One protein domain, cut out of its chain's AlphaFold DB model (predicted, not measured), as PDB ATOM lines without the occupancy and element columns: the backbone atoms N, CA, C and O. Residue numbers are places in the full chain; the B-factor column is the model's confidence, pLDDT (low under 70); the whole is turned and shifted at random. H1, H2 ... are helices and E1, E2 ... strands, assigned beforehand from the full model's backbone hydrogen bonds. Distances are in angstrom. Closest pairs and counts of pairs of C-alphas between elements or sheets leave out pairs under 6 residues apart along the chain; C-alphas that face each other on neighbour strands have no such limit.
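AT A GLANCE: This is residues 2 to 95 of the 245 residues of an uncharacterized protein of Streptomyces qinglanensis (UniProt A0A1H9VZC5). A small sheet of three short parallel strands has H2 and H3 over one face, while the long helix H1 starts beside H2 and runs out past the E1 edge to a tip where residues 18 to 23 stick out. The printed part has 94 residues, with three named helices and three named strands in the order H1 E1 H2 E2 H3 E3; the sheet's order is E1 E2 E3 and the class is mixed. It is compact, with a radius of gyration of the C-alphas of 14.0 A, and spans 44 by 24 by 23 A.

HOW THE PARTS SIT: H1, residues 2 to 19, touches H2, residues 44 to 55, with its residues 2 to 6 alone, closest at the C-alphas of Asn 2 and Trp 49, 6.4 A; they run the same way at a shallow tilt of 19 degrees. H1 only grazes the sheet of E1, E2 and E3, residues 30 to 33, 61 to 64 and 90 to 93. E1 and E2 are parallel at 28 degrees, N 33 to O 63 being 2.8 A; E2 and E3 are parallel at 19 degrees, N 64 to O 92 being 2.8 A. E1, H2, E2 and E2, H3, E3, with H3 at residues 71 to 84, are strand-helix-strand units, parallel neighbour strands joined through a helix, with right-handed crossovers. H2 and H3 on one face make two layers. H3 runs along the strands, at a height over the sheet of 10.1 A. H2 touches H3, closest at the C-alphas of Leu 50 and His 84, 6.4 A, at a steep tilt of 54 degrees. H1 and H3 are apart. Every O i to N i+4 pair is within hydrogen-bond range in H1 and H2, and 6 of 10 in H3.

IN THESE COORDINATES: H1 starts at C-alpha 2 (52.379, 48.132, -91.426) and measures 25.6 A; H2 measures 16.1 A, H3 21.1 A. E3 ends at C-alpha 93 (51.408, 66.434, -99.321).

THE WHOLE: The C-alphas farthest apart, of Asp 22 and Thr 69, are 44.5 A apart. The printed part has no cut, no link is long, and no printed residue is under 70 in pLDDT.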
ATOM      1  N   ASN A   2      51.533  47.180 -92.163       77.94
ATOM      2  CA  ASN A   2      52.379  48.132 -91.426       77.94
ATOM      3  C   ASN A   2      53.755  47.614 -91.010       77.94
ATOM      4  O   ASN A   2      54.719  48.347 -91.156       77.94
ATOM      5  N   THR A   3      53.872  46.353 -90.581       88.81
ATOM      6  CA  THR A   3      55.154  45.781 -90.136       88.81
ATOM      7  C   THR A   3      56.258  45.925 -91.183       88.81
ATOM      8  O   THR A   3      57.388  46.235 -90.834       88.81
ATOM      9  N   PHE A   4      55.930  45.775 -92.472       92.88
ATOM     10  CA  PHE A   4      56.894  45.990 -93.551       92.88
ATOM     11  C   PHE A   4      57.413  47.433 -93.567       92.88
ATOM     12  O   PHE A   4      58.619  47.651 -93.586       92.88
ATOM     13  N   TYR A   5      56.516  48.421 -93.527       92.94
ATOM     14  CA  TYR A   5      56.905  49.829 -93.563       92.94
ATOM     15  C   TYR A   5      57.621  50.273 -92.283       92.94
ATOM     16  O   TYR A   5      58.575  51.041 -92.370       92.94
ATOM     17  N   GLU A   6      57.206  49.761 -91.122       95.31
ATOM     18  CA  GLU A   6      57.893  49.957 -89.839       95.31
ATOM     19  C   GLU A   6      59.336  49.426 -89.925       95.31
ATOM     20  O   GLU A   6      60.275  50.168 -89.651       95.31
ATOM     21  N   HIS A   7      59.539  48.205 -90.440       96.31
ATOM     22  CA  HIS A   7      60.877  47.625 -90.619       96.31
ATOM     23  C   HIS A   7      61.735  48.405 -91.623       96.31
ATOM     24  O   HIS A   7      62.931  48.591 -91.406       96.31
ATOM     25  N   VAL A   8      61.151  48.883 -92.727       96.12
ATOM     26  CA  VAL A   8      61.870  49.739 -93.685       96.12
ATOM     27  C   VAL A   8      62.286  51.052 -93.020       96.12
ATOM     28  O   VAL A   8      63.429  51.481 -93.182       96.12
ATOM     29  N   ALA A   9      61.400  51.676 -92.241       96.31
ATOM     30  CA  ALA A   9      61.711  52.902 -91.514       96.31
ATOM     31  C   ALA A   9      62.831  52.678 -90.484       96.31
ATOM     32  O   ALA A   9      63.811  53.423 -90.480       96.31
ATOM     33  N   GLU A  10      62.745  51.620 -89.679       96.50
ATOM     34  CA  GLU A  10      63.777  51.230 -88.709       96.50
ATOM     35  C   GLU A  10      65.123  50.943 -89.379       96.50
ATOM     36  O   GLU A  10      66.173  51.360 -88.879       96.50
ATOM     37  N   HIS A  11      65.108  50.281 -90.539       97.38
ATOM     38  CA  HIS A  11      66.309  50.019 -91.324       97.38
ATOM     39  C   HIS A  11      66.968  51.323 -91.789       97.38
ATOM     40  O   HIS A  11      68.171  51.510 -91.595       97.38
ATOM     41  N   VAL A  12      66.191  52.258 -92.349       96.25
ATOM     42  CA  VAL A  12      66.692  53.570 -92.794       96.25
ATOM     43  C   VAL A  12      67.209  54.398 -91.615       96.25
ATOM     44  O   VAL A  12      68.268  55.019 -91.719       96.25
ATOM     45  N   VAL A  13      66.513  54.380 -90.475       95.25
ATOM     46  CA  VAL A  13      66.947  55.053 -89.241       95.25
ATOM     47  C   VAL A  13      68.269  54.473 -88.739       95.25
ATOM     48  O   VAL A  13      69.202  55.223 -88.446       95.25
ATOM     49  N   THR A  14      68.384  53.148 -88.698       95.94
ATOM     50  CA  THR A  14      69.607  52.450 -88.282       95.94
ATOM     51  C   THR A  14      70.769  52.768 -89.218       95.94
ATOM     52  O   THR A  14      71.861  53.105 -88.759       95.94
ATOM     53  N   TYR A  15      70.526  52.743 -90.530       96.00
ATOM     54  CA  TYR A  15      71.511  53.143 -91.529       96.00
ATOM     55  C   TYR A  15      71.970  54.590 -91.309       96.00
ATOM     56  O   TYR A  15      73.171  54.858 -91.272       96.00
ATOM     57  N   ARG A  16      71.034  55.524 -91.092       94.75
ATOM     58  CA  ARG A  16      71.350  56.940 -90.860       94.75
ATOM     59  C   ARG A  16      72.217  57.127 -89.620       94.75
ATOM     60  O   ARG A  16      73.228  57.813 -89.710       94.75
ATOM     61  N   ARG A  17      71.863  56.495 -88.497       92.81
ATOM     62  CA  ARG A  17      72.642  56.564 -87.249       92.81
ATOM     63  C   ARG A  17      74.064  56.023 -87.432       92.81
ATOM     64  O   ARG A  17      75.005  56.610 -86.913       92.81
ATOM     65  N   LYS A  18      74.228  54.938 -88.198       95.94
ATOM     66  CA  LYS A  18      75.538  54.318 -88.459       95.94
ATOM     67  C   LYS A  18      76.422  55.151 -89.389       95.94
ATOM     68  O   LYS A  18      77.623  55.247 -89.159       95.94
ATOM     69  N   HIS A  19      75.852  55.699 -90.460       96.00
ATOM     70  CA  HIS A  19      76.620  56.335 -91.537       96.00
ATOM     71  C   HIS A  19      76.698  57.862 -91.434       96.00
ATOM     72  O   HIS A  19      77.545  58.467 -92.082       96.00
ATOM     73  N   PHE A  20      75.840  58.484 -90.623       94.44
ATOM     74  CA  PHE A  20      75.791  59.931 -90.416       94.44
ATOM     75  C   PHE A  20      75.651  60.266 -88.917       94.44
ATOM     76  O   PHE A  20      74.639  60.857 -88.522       94.44
ATOM     77  N   PRO A  21      76.629  59.877 -88.070       89.75
ATOM     78  CA  PRO A  21      76.541  60.038 -86.614       89.75
ATOM     79  C   PRO A  21      76.448  61.508 -86.175       89.75
ATOM     80  O   PRO A  21      75.747  61.809 -85.214       89.75
ATOM     81  N   ASP A  22      77.052  62.427 -86.934       91.81
ATOM     82  CA  ASP A  22      77.027  63.874 -86.664       91.81
ATOM     83  C   ASP A  22      75.826  64.593 -87.309       91.81
ATOM     84  O   ASP A  22      75.755  65.822 -87.367       91.81
ATOM     85  N   GLY A  23      74.862  63.822 -87.820       84.94
ATOM     86  CA  GLY A  23      73.642  64.320 -88.440       84.94
ATOM     87  C   GLY A  23      73.608  64.165 -89.961       84.94
ATOM     88  O   GLY A  23      74.616  64.077 -90.657       84.94
ATOM     89  N   CYS A  24      72.389  64.146 -90.502       88.19
ATOM     90  CA  CYS A  24      72.133  64.052 -91.940       88.19
ATOM     91  C   CYS A  24      71.177  65.162 -92.371       88.19
ATOM     92  O   CYS A  24      70.182  65.414 -91.690       88.19
ATOM     93  N   ARG A  25      71.446  65.774 -93.530       89.81
ATOM     94  CA  ARG A  25      70.583  66.809 -94.125       89.81
ATOM     95  C   ARG A  25      69.241  66.263 -94.617       89.81
ATOM     96  O   ARG A  25      68.300  67.040 -94.769       89.81
ATOM     97  N   THR A  26      69.163  64.961 -94.886       91.44
ATOM     98  CA  THR A  26      67.934  64.297 -95.324       91.44
ATOM     99  C   THR A  26      66.945  64.213 -94.171       91.44
ATOM    100  O   THR A  26      67.273  63.736 -93.085       91.44
ATOM    101  N   ARG A  27      65.729  64.684 -94.438       93.50
ATOM    102  CA  ARG A  27      64.590  64.681 -93.522       93.50
ATOM    103  C   ARG A  27      63.761  63.426 -93.789       93.50
ATOM    104  O   ARG A  27      63.531  63.108 -94.956       93.50
ATOM    105  N   LEU A  28      63.360  62.698 -92.750       96.12
ATOM    106  CA  LEU A  28      62.633  61.433 -92.907       96.12
ATOM    107  C   LEU A  28      61.139  61.641 -92.670       96.12
ATOM    108  O   LEU A  28      60.743  62.153 -91.629       96.12
ATOM    109  N   TYR A  29      60.328  61.198 -93.626       97.56
ATOM    110  CA  TYR A  29      58.870  61.170 -93.544       97.56
ATOM    111  C   TYR A  29      58.390  59.782 -93.950       97.56
ATOM    112  O   TYR A  29      58.994  59.150 -94.818       97.56
ATOM    113  N   MET A  30      57.309  59.309 -93.337       97.00
ATOM    114  CA  MET A  30      56.749  57.991 -93.627       97.00
ATOM    115  C   MET A  30      55.398  58.125 -94.329       97.00
ATOM    116  O   MET A  30      54.498  58.809 -93.843       97.00
ATOM    117  N   GLY A  31      55.232  57.446 -95.458       94.12
ATOM    118  CA  GLY A  31      53.986  57.467 -96.215       94.12
ATOM    119  C   GLY A  31      54.095  56.749 -97.567       94.12
ATOM    120  O   GLY A  31      55.008  55.949 -97.762       94.12
ATOM    121  N   ALA A  32      53.181  56.984 -98.510       93.81
ATOM    122  CA  ALA A  32      52.116  57.992 -98.461       93.81
ATOM    123  C   ALA A  32      50.758  57.420 -98.001       93.81
ATOM    124  O   ALA A  32      50.299  56.391 -98.505       93.81
ATOM    125  N   LEU A  33      50.094  58.099 -97.060       95.50
ATOM    126  CA  LEU A  33      48.745  57.752 -96.607       95.50
ATOM    127  C   LEU A  33      47.712  58.190 -97.650       95.50
ATOM    128  O   LEU A  33      47.654  59.359 -98.039       95.50
ATOM    129  N   ASN A  34      46.884  57.244 -98.081       95.19
ATOM    130  CA  ASN A  34      45.851  57.435 -99.093       95.19
ATOM    131  C   ASN A  34      44.459  57.201 -98.490       95.19
ATOM    132  O   ASN A  34      44.330  56.599 -97.429       95.19
ATOM    133  N   HIS A  35      43.423  57.643 -99.203       95.12
ATOM    134  CA  HIS A  35      42.010  57.399 -98.885       95.12
ATOM    135  C   HIS A  35      41.526  57.907 -97.515       95.12
ATOM    136  O   HIS A  35      40.458  57.517 -97.060       95.12
ATOM    137  N   LEU A  36      42.244  58.829 -96.867       96.75
ATOM    138  CA  LEU A  36      41.827  59.353 -95.561       96.75
ATOM    139  C   LEU A  36      40.545  60.199 -95.624       96.75
ATOM    140  O   LEU A  36      39.968  60.488 -94.580       96.75
ATOM    141  N   ASP A  37      40.075  60.572 -96.817       96.12
ATOM    142  CA  ASP A  37      38.762  61.180 -97.056       96.12
ATOM    143  C   ASP A  37      37.583  60.225 -96.815       96.12
ATOM    144  O   ASP A  37      36.459  60.691 -96.638       96.12
ATOM    145  N   ASP A  38      37.832  58.915 -96.768       95.50
ATOM    146  CA  ASP A  38      36.835  57.894 -96.460       95.50
ATOM    147  C   ASP A  38      37.031  57.373 -95.023       95.50
ATOM    148  O   ASP A  38      38.057  56.754 -94.720       95.50
ATOM    149  N   PRO A  39      36.068  57.587 -94.105       94.69
ATOM    150  CA  PRO A  39      36.133  57.038 -92.757       94.69
ATOM    151  C   PRO A  39      36.314  55.514 -92.692       94.69
ATOM    152  O   PRO A  39      36.924  55.037 -91.736       94.69
ATOM    153  N   ALA A  40      35.836  54.755 -93.685       95.06
ATOM    154  CA  ALA A  40      35.994  53.299 -93.734       95.06
ATOM    155  C   ALA A  40      37.457  52.864 -93.953       95.06
ATOM    156  O   ALA A  40      37.870  51.805 -93.485       95.06
ATOM    157  N   GLU A  41      38.263  53.714 -94.592       93.25
ATOM    158  CA  GLU A  41      39.682  53.471 -94.888       93.25
ATOM    159  C   GLU A  41      40.604  53.920 -93.730       93.25
ATOM    160  O   GLU A  41      41.807  53.634 -93.694       93.25
ATOM    161  N   ARG A  42      40.040  54.558 -92.695       95.06
ATOM    162  CA  ARG A  42      40.729  54.925 -91.443       95.06
ATOM    163  C   ARG A  42      40.795  53.735 -90.483       95.06
ATOM    164  O   ARG A  42      40.291  53.766 -89.360       95.06
ATOM    165  N   THR A  43      41.417  52.664 -90.954       94.81
ATOM    166  CA  THR A  43      41.487  51.370 -90.266       94.81
ATOM    167  C   THR A  43      42.428  51.391 -89.046       94.81
ATOM    168  O   THR A  43      43.244  52.308 -88.893       94.81
ATOM    169  N   PRO A  44      42.411  50.347 -88.190       95.12
ATOM    170  CA  PRO A  44      43.432  50.167 -87.154       95.12
ATOM    171  C   PRO A  44      44.866  50.138 -87.701       95.12
ATOM    172  O   PRO A  44      45.793  50.547 -87.006       95.12
ATOM    173  N   ALA A  45      45.061  49.702 -88.952       93.00
ATOM    174  CA  ALA A  45      46.361  49.780 -89.606       93.00
ATOM    175  C   ALA A  45      46.761  51.244 -89.857       93.00
ATOM    176  O   ALA A  45      47.857  51.652 -89.486       93.00
ATOM    177  N   THR A  46      45.868  52.076 -90.387       93.56
ATOM    178  CA  THR A  46      46.133  53.515 -90.559       93.56
ATOM    179  C   THR A  46      46.494  54.183 -89.226       93.56
ATOM    180  O   THR A  46      47.447  54.955 -89.162       93.56
ATOM    181  N   ARG A  47      45.806  53.817 -88.134       94.44
ATOM    182  CA  ARG A  47      46.112  54.317 -86.784       94.44
ATOM    183  C   ARG A  47      47.490  53.884 -86.286       94.44
ATOM    184  O   ARG A  47      48.294  54.735 -85.936       94.44
ATOM    185  N   ARG A  48      47.804  52.586 -86.358       95.88
ATOM    186  CA  ARG A  48      49.118  52.054 -85.960       95.88
ATOM    187  C   ARG A  48      50.270  52.711 -86.727       95.88
ATOM    188  O   ARG A  48      51.341  52.903 -86.164       95.88
ATOM    189  N   TRP A  49      50.062  53.060 -87.996       96.00
ATOM    190  CA  TRP A  49      51.051  53.801 -88.779       96.00
ATOM    191  C   TRP A  49      51.332  55.180 -88.175       96.00
ATOM    192  O   TRP A  49      52.490  55.549 -87.995       96.00
ATOM    193  N   LEU A  50      50.278  55.939 -87.859       96.88
ATOM    194  CA  LEU A  50      50.404  57.255 -87.232       96.88
ATOM    195  C   LEU A  50      51.051  57.149 -85.846       96.88
ATOM    196  O   LEU A  50      51.954  57.928 -85.555       96.88
ATOM    197  N   ASP A  51      50.669  56.151 -85.047       97.19
ATOM    198  CA  ASP A  51      51.249  55.906 -83.722       97.19
ATOM    199  C   ASP A  51      52.749  55.585 -83.807       97.19
ATOM    200  O   ASP A  51      53.545  56.108 -83.028       97.19
ATOM    201  N   PHE A  52      53.166  54.769 -84.783       97.25
ATOM    202  CA  PHE A  52      54.581  54.474 -85.013       97.25
ATOM    203  C   PHE A  52      55.368  55.737 -85.382       97.25
ATOM    204  O   PHE A  52      56.418  56.008 -84.801       97.25
ATOM    205  N   VAL A  53      54.845  56.548 -86.308       97.56
ATOM    206  CA  VAL A  53      55.478  57.818 -86.692       97.56
ATOM    207  C   VAL A  53      55.547  58.777 -85.506       97.56
ATOM    208  O   VAL A  53      56.575  59.425 -85.304       97.56
ATOM    209  N   HIS A  54      54.492  58.847 -84.697       97.94
ATOM    210  CA  HIS A  54      54.463  59.642 -83.475       97.94
ATOM    211  C   HIS A  54      55.522  59.174 -82.467       97.94
ATOM    212  O   HIS A  54      56.195  60.001 -81.858       97.94
ATOM    213  N   GLY A  55      55.714  57.863 -82.316       97.06
ATOM    214  CA  GLY A  55      56.673  57.275 -81.380       97.06
ATOM    215  C   GLY A  55      58.136  57.304 -81.833       97.06
ATOM    216  O   GLY A  55      59.014  57.112 -80.997       97.06
ATOM    217  N   ALA A  56      58.417  57.545 -83.119       95.62
ATOM    218  CA  ALA A  56      59.764  57.520 -83.690       95.62
ATOM    219  C   ALA A  56      60.364  58.940 -83.815       95.62
ATOM    220  O   ALA A  56      59.955  59.698 -84.704       95.62
ATOM    221  N   PRO A  57      61.346  59.335 -82.977       94.00
ATOM    222  CA  PRO A  57      61.917  60.686 -83.000       94.00
ATOM    223  C   PRO A  57      62.653  61.027 -84.301       94.00
ATOM    224  O   PRO A  57      62.692  62.183 -84.709       94.00
ATOM    225  N   GLU A  58      63.223  60.032 -84.984       95.19
ATOM    226  CA  GLU A  58      63.949  60.231 -86.244       95.19
ATOM    227  C   GLU A  58      63.041  60.512 -87.438       95.19
ATOM    228  O   GLU A  58      63.534  60.949 -88.483       95.19
ATOM    229  N   ILE A  59      61.742  60.235 -87.296       97.06
ATOM    230  CA  ILE A  59      60.734  60.500 -88.312       97.06
ATOM    231  C   ILE A  59      60.105  61.860 -88.007       97.06
ATOM    232  O   ILE A  59      59.469  62.079 -86.975       97.06
ATOM    233  N   GLU A  60      60.269  62.784 -88.946       97.62
ATOM    234  CA  GLU A  60      59.843  64.183 -88.839       97.62
ATOM    235  C   GLU A  60      58.378  64.382 -89.239       97.62
ATOM    236  O   GLU A  60      57.860  65.497 -89.197       97.62
ATOM    237  N   GLY A  61      57.698  63.292 -89.591       98.12
ATOM    238  CA  GLY A  61      56.251  63.193 -89.692       98.12
ATOM    239  C   GLY A  61      55.807  62.308 -90.849       98.12
ATOM    240  O   GLY A  61      56.469  61.323 -91.190       98.12
ATOM    241  N   VAL A  62      54.669  62.641 -91.451       98.12
ATOM    242  CA  VAL A  62      53.998  61.774 -92.434       98.12
ATOM    243  C   VAL A  62      53.950  62.384 -93.827       98.12
ATOM    244  O   VAL A  62      54.037  63.597 -93.991       98.12
ATOM    245  N   ASP A  63      53.750  61.539 -94.831       98.31
ATOM    246  CA  ASP A  63      53.322  61.962 -96.163       98.31
ATOM    247  C   ASP A  63      51.856  61.573 -96.405       98.31
ATOM    248  O   ASP A  63      51.471  60.421 -96.188       98.31
ATOM    249  N   ILE A  64      51.040  62.532 -96.847       98.31
ATOM    250  CA  ILE A  64      49.655  62.334 -97.283       98.31
ATOM    251  C   ILE A  64      49.542  62.479 -98.800       98.31
ATOM    252  O   ILE A  64      50.155  63.358 -99.398       98.31
ATOM    253  N   HIS A  65      48.685  61.666 -99.419       97.06
ATOM    254  CA  HIS A  65      48.516  61.637-100.874       97.06
ATOM    255  C   HIS A  65      47.042  61.825-101.283       97.06
ATOM    256  O   HIS A  65      46.372  60.883-101.715       97.06
ATOM    257  N   PRO A  66      46.470  63.033-101.104       97.56
ATOM    258  CA  PRO A  66      45.044  63.235-101.301       97.56
ATOM    259  C   PRO A  66      44.671  63.276-102.787       97.56
ATOM    260  O   PRO A  66      44.830  64.280-103.483       97.56
ATOM    261  N   HIS A  67      44.093  62.176-103.261       97.56
ATOM    262  CA  HIS A  67      43.367  62.095-104.524       97.56
ATOM    263  C   HIS A  67      41.871  62.161-104.237       97.56
ATOM    264  O   HIS A  67      41.281  61.164-103.842       97.56
ATOM    265  N   VAL A  68      41.249  63.322-104.415       97.75
ATOM    266  CA  VAL A  68      39.933  63.602-103.820       97.75
ATOM    267  C   VAL A  68      38.906  64.096-104.835       97.75
ATOM    268  O   VAL A  68      39.215  64.345-106.003       97.75
ATOM    269  N   THR A  69      37.656  64.199-104.387       97.19
ATOM    270  CA  THR A  69      36.538  64.750-105.162       97.19
ATOM    271  C   THR A  69      36.295  66.243-104.901       97.19
ATOM    272  O   THR A  69      35.598  66.891-105.678       97.19
ATOM    273  N   SER A  70      36.850  66.813-103.825       97.44
ATOM    274  CA  SER A  70      36.645  68.216-103.442       97.44
ATOM    275  C   SER A  70      37.710  68.723-102.461       97.44
ATOM    276  O   SER A  70      38.469  67.936-101.891       97.44
ATOM    277  N   LEU A  71      37.740  70.042-102.222       96.88
ATOM    278  CA  LEU A  71      38.541  70.649-101.146       96.88
ATOM    279  C   LEU A  71      38.144  70.126 -99.757       96.88
ATOM    280  O   LEU A  71      39.011  69.900 -98.921       96.88
ATOM    281  N   ASP A  72      36.853  69.895 -99.512       97.56
ATOM    282  CA  ASP A  72      36.379  69.403 -98.213       97.56
ATOM    283  C   ASP A  72      36.809  67.952 -97.975       97.56
ATOM    284  O   ASP A  72      37.206  67.594 -96.871       97.56
ATOM    285  N   ALA A  73      36.836  67.123 -99.021       97.75
ATOM    286  CA  ALA A  73      37.417  65.788 -98.935       97.75
ATOM    287  C   ALA A  73      38.927  65.843 -98.633       97.75
ATOM    288  O   ALA A  73      39.420  65.059 -97.827       97.75
ATOM    289  N   ALA A  74      39.672  66.795 -99.204       97.25
ATOM    290  CA  ALA A  74      41.076  66.988 -98.835       97.25
ATOM    291  C   ALA A  74      41.258  67.510 -97.399       97.25
ATOM    292  O   ALA A  74      42.224  67.122 -96.744       97.25
ATOM    293  N   GLN A  75      40.340  68.336 -96.884       97.75
ATOM    294  CA  GLN A  75      40.374  68.804 -95.493       97.75
ATOM    295  C   GLN A  75      40.345  67.635 -94.504       97.75
ATOM    296  O   GLN A  75      41.094  67.636 -93.531       97.75
ATOM    297  N   GLN A  76      39.588  66.582 -94.814       98.06
ATOM    298  CA  GLN A  76      39.511  65.393 -93.967       98.06
ATOM    299  C   GLN A  76      40.860  64.685 -93.753       98.06
ATOM    300  O   GLN A  76      41.046  64.037 -92.725       98.06
ATOM    301  N   TYR A  77      41.823  64.821 -94.676       98.25
ATOM    302  CA  TYR A  77      43.186  64.321 -94.446       98.25
ATOM    303  C   TYR A  77      43.859  65.089 -93.311       98.25
ATOM    304  O   TYR A  77      44.486  64.480 -92.449       98.25
ATOM    305  N   LEU A  78      43.729  66.418 -93.306       98.19
ATOM    306  CA  LEU A  78      44.319  67.281 -92.285       98.19
ATOM    307  C   LEU A  78      43.655  67.048 -90.932       98.19
ATOM    308  O   LEU A  78      44.353  66.837 -89.944       98.19
ATOM    309  N   ASP A  79      42.324  66.998 -90.908       98.00
ATOM    310  CA  ASP A  79      41.549  66.772 -89.687       98.00
ATOM    311  C   ASP A  79      41.896  65.427 -89.038       98.00
ATOM    312  O   ASP A  79      41.908  65.306 -87.815       98.00
ATOM    313  N   TYR A  80      42.211  64.413 -89.851       97.94
ATOM    314  CA  TYR A  80      42.619  63.108 -89.349       97.94
ATOM    315  C   TYR A  80      44.093  63.058 -88.933       97.94
ATOM    316  O   TYR A  80      44.412  62.502 -87.888       97.94
ATOM    317  N   VAL A  81      45.007  63.615 -89.729       97.88
ATOM    318  CA  VAL A  81      46.454  63.465 -89.503       97.88
ATOM    319  C   VAL A  81      46.978  64.398 -88.422       97.88
ATOM    320  O   VAL A  81      47.722  63.946 -87.555       97.88
ATOM    321  N   LEU A  82      46.614  65.683 -88.458       98.06
ATOM    322  CA  LEU A  82      47.231  66.698 -87.602       98.06
ATOM    323  C   LEU A  82      47.127  66.390 -86.100       98.06
ATOM    324  O   LEU A  82      48.141  66.553 -85.424       98.06
ATOM    325  N   PRO A  83      45.995  65.885 -85.565       97.62
ATOM    326  CA  PRO A  83      45.897  65.546 -84.144       97.62
ATOM    327  C   PRO A  83      46.832  64.418 -83.684       97.62
ATOM    328  O   PRO A  83      47.045  64.267 -82.486       97.62
ATOM    329  N   HIS A  84      47.370  63.616 -84.609       97.06
ATOM    330  CA  HIS A  84      48.258  62.491 -84.295       97.06
ATOM    331  C   HIS A  84      49.743  62.851 -84.435       97.06
ATOM    332  O   HIS A  84      50.609  62.062 -84.054       97.06
ATOM    333  N   LEU A  85      50.065  64.029 -84.972       97.44
ATOM    334  CA  LEU A  85      51.447  64.485 -85.079       97.44
ATOM    335  C   LEU A  85      51.943  65.016 -83.733       97.44
ATOM    336  O   LEU A  85      51.206  65.658 -82.983       97.44
ATOM    337  N   ARG A  86      53.226  64.793 -83.442       97.56
ATOM    338  CA  ARG A  86      53.909  65.550 -82.387       97.56
ATOM    339  C   ARG A  86      53.990  67.031 -82.772       97.56
ATOM    340  O   ARG A  86      53.934  67.383 -83.948       97.56
ATOM    341  N   SER A  87      54.204  67.897 -81.786       96.25
ATOM    342  CA  SER A  87      54.316  69.348 -82.002       96.25
ATOM    343  C   SER A  87      55.490  69.760 -82.900       96.25
ATOM    344  O   SER A  87      55.444  70.825 -83.512       96.25
ATOM    345  N   ASP A  88      56.534  68.933 -82.988       96.19
ATOM    346  CA  ASP A  88      57.708  69.142 -83.838       96.19
ATOM    347  C   ASP A  88      57.588  68.480 -85.221       96.19
ATOM    348  O   ASP A  88      58.400  68.753 -86.110       96.19
ATOM    349  N   GLN A  89      56.575  67.634 -85.425       98.19
ATOM    350  CA  GLN A  89      56.358  66.935 -86.685       98.19
ATOM    351  C   GLN A  89      55.599  67.785 -87.701       98.19
ATOM    352  O   GLN A  89      54.798  68.667 -87.391       98.19
ATOM    353  N   LYS A  90      55.860  67.486 -88.969       98.50
ATOM    354  CA  LYS A  90      55.269  68.137 -90.137       98.50
ATOM    355  C   LYS A  90      54.651  67.103 -91.062       98.50
ATOM    356  O   LYS A  90      54.902  65.911 -90.926       98.50
ATOM    357  N   PHE A  91      53.890  67.552 -92.051       98.56
ATOM    358  CA  PHE A  91      53.434  66.662 -93.116       98.56
ATOM    359  C   PHE A  91      53.950  67.087 -94.491       98.56
ATOM    360  O   PHE A  91      54.150  68.275 -94.773       98.56
ATOM    361  N   LEU A  92      54.152  66.094 -95.349       98.50
ATOM    362  CA  LEU A  92      54.247  66.261 -96.792       98.50
ATOM    363  C   LEU A  92      52.869  66.007 -97.402       98.50
ATOM    364  O   LEU A  92      52.131  65.155 -96.921       98.50
ATOM    365  N   ALA A  93      52.533  66.741 -98.455       98.06
ATOM    366  CA  ALA A  93      51.408  66.434 -99.321       98.06
ATOM    367  C   ALA A  93      51.943  66.103-100.716       98.06
ATOM    368  O   ALA A  93      52.166  67.006-101.536       98.06
ATOM    369  N   THR A  94      52.216  64.824-100.978       95.44
ATOM    370  CA  THR A  94      52.698  64.394-102.290       95.44
ATOM    371  C   THR A  94      51.554  64.138-103.268       95.44
ATOM    372  O   THR A  94      50.523  63.583-102.911       95.44
ATOM    373  N   GLY A  95      51.705  64.605-104.511       91.56
ATOM    374  CA  GLY A  95      50.809  64.251-105.619       91.56
ATOM    375  C   GLY A  95      49.321  64.587-105.439       91.56
ATOM    376  O   GLY A  95      48.483  63.954-106.085       91.56
TER     377      GLY A  95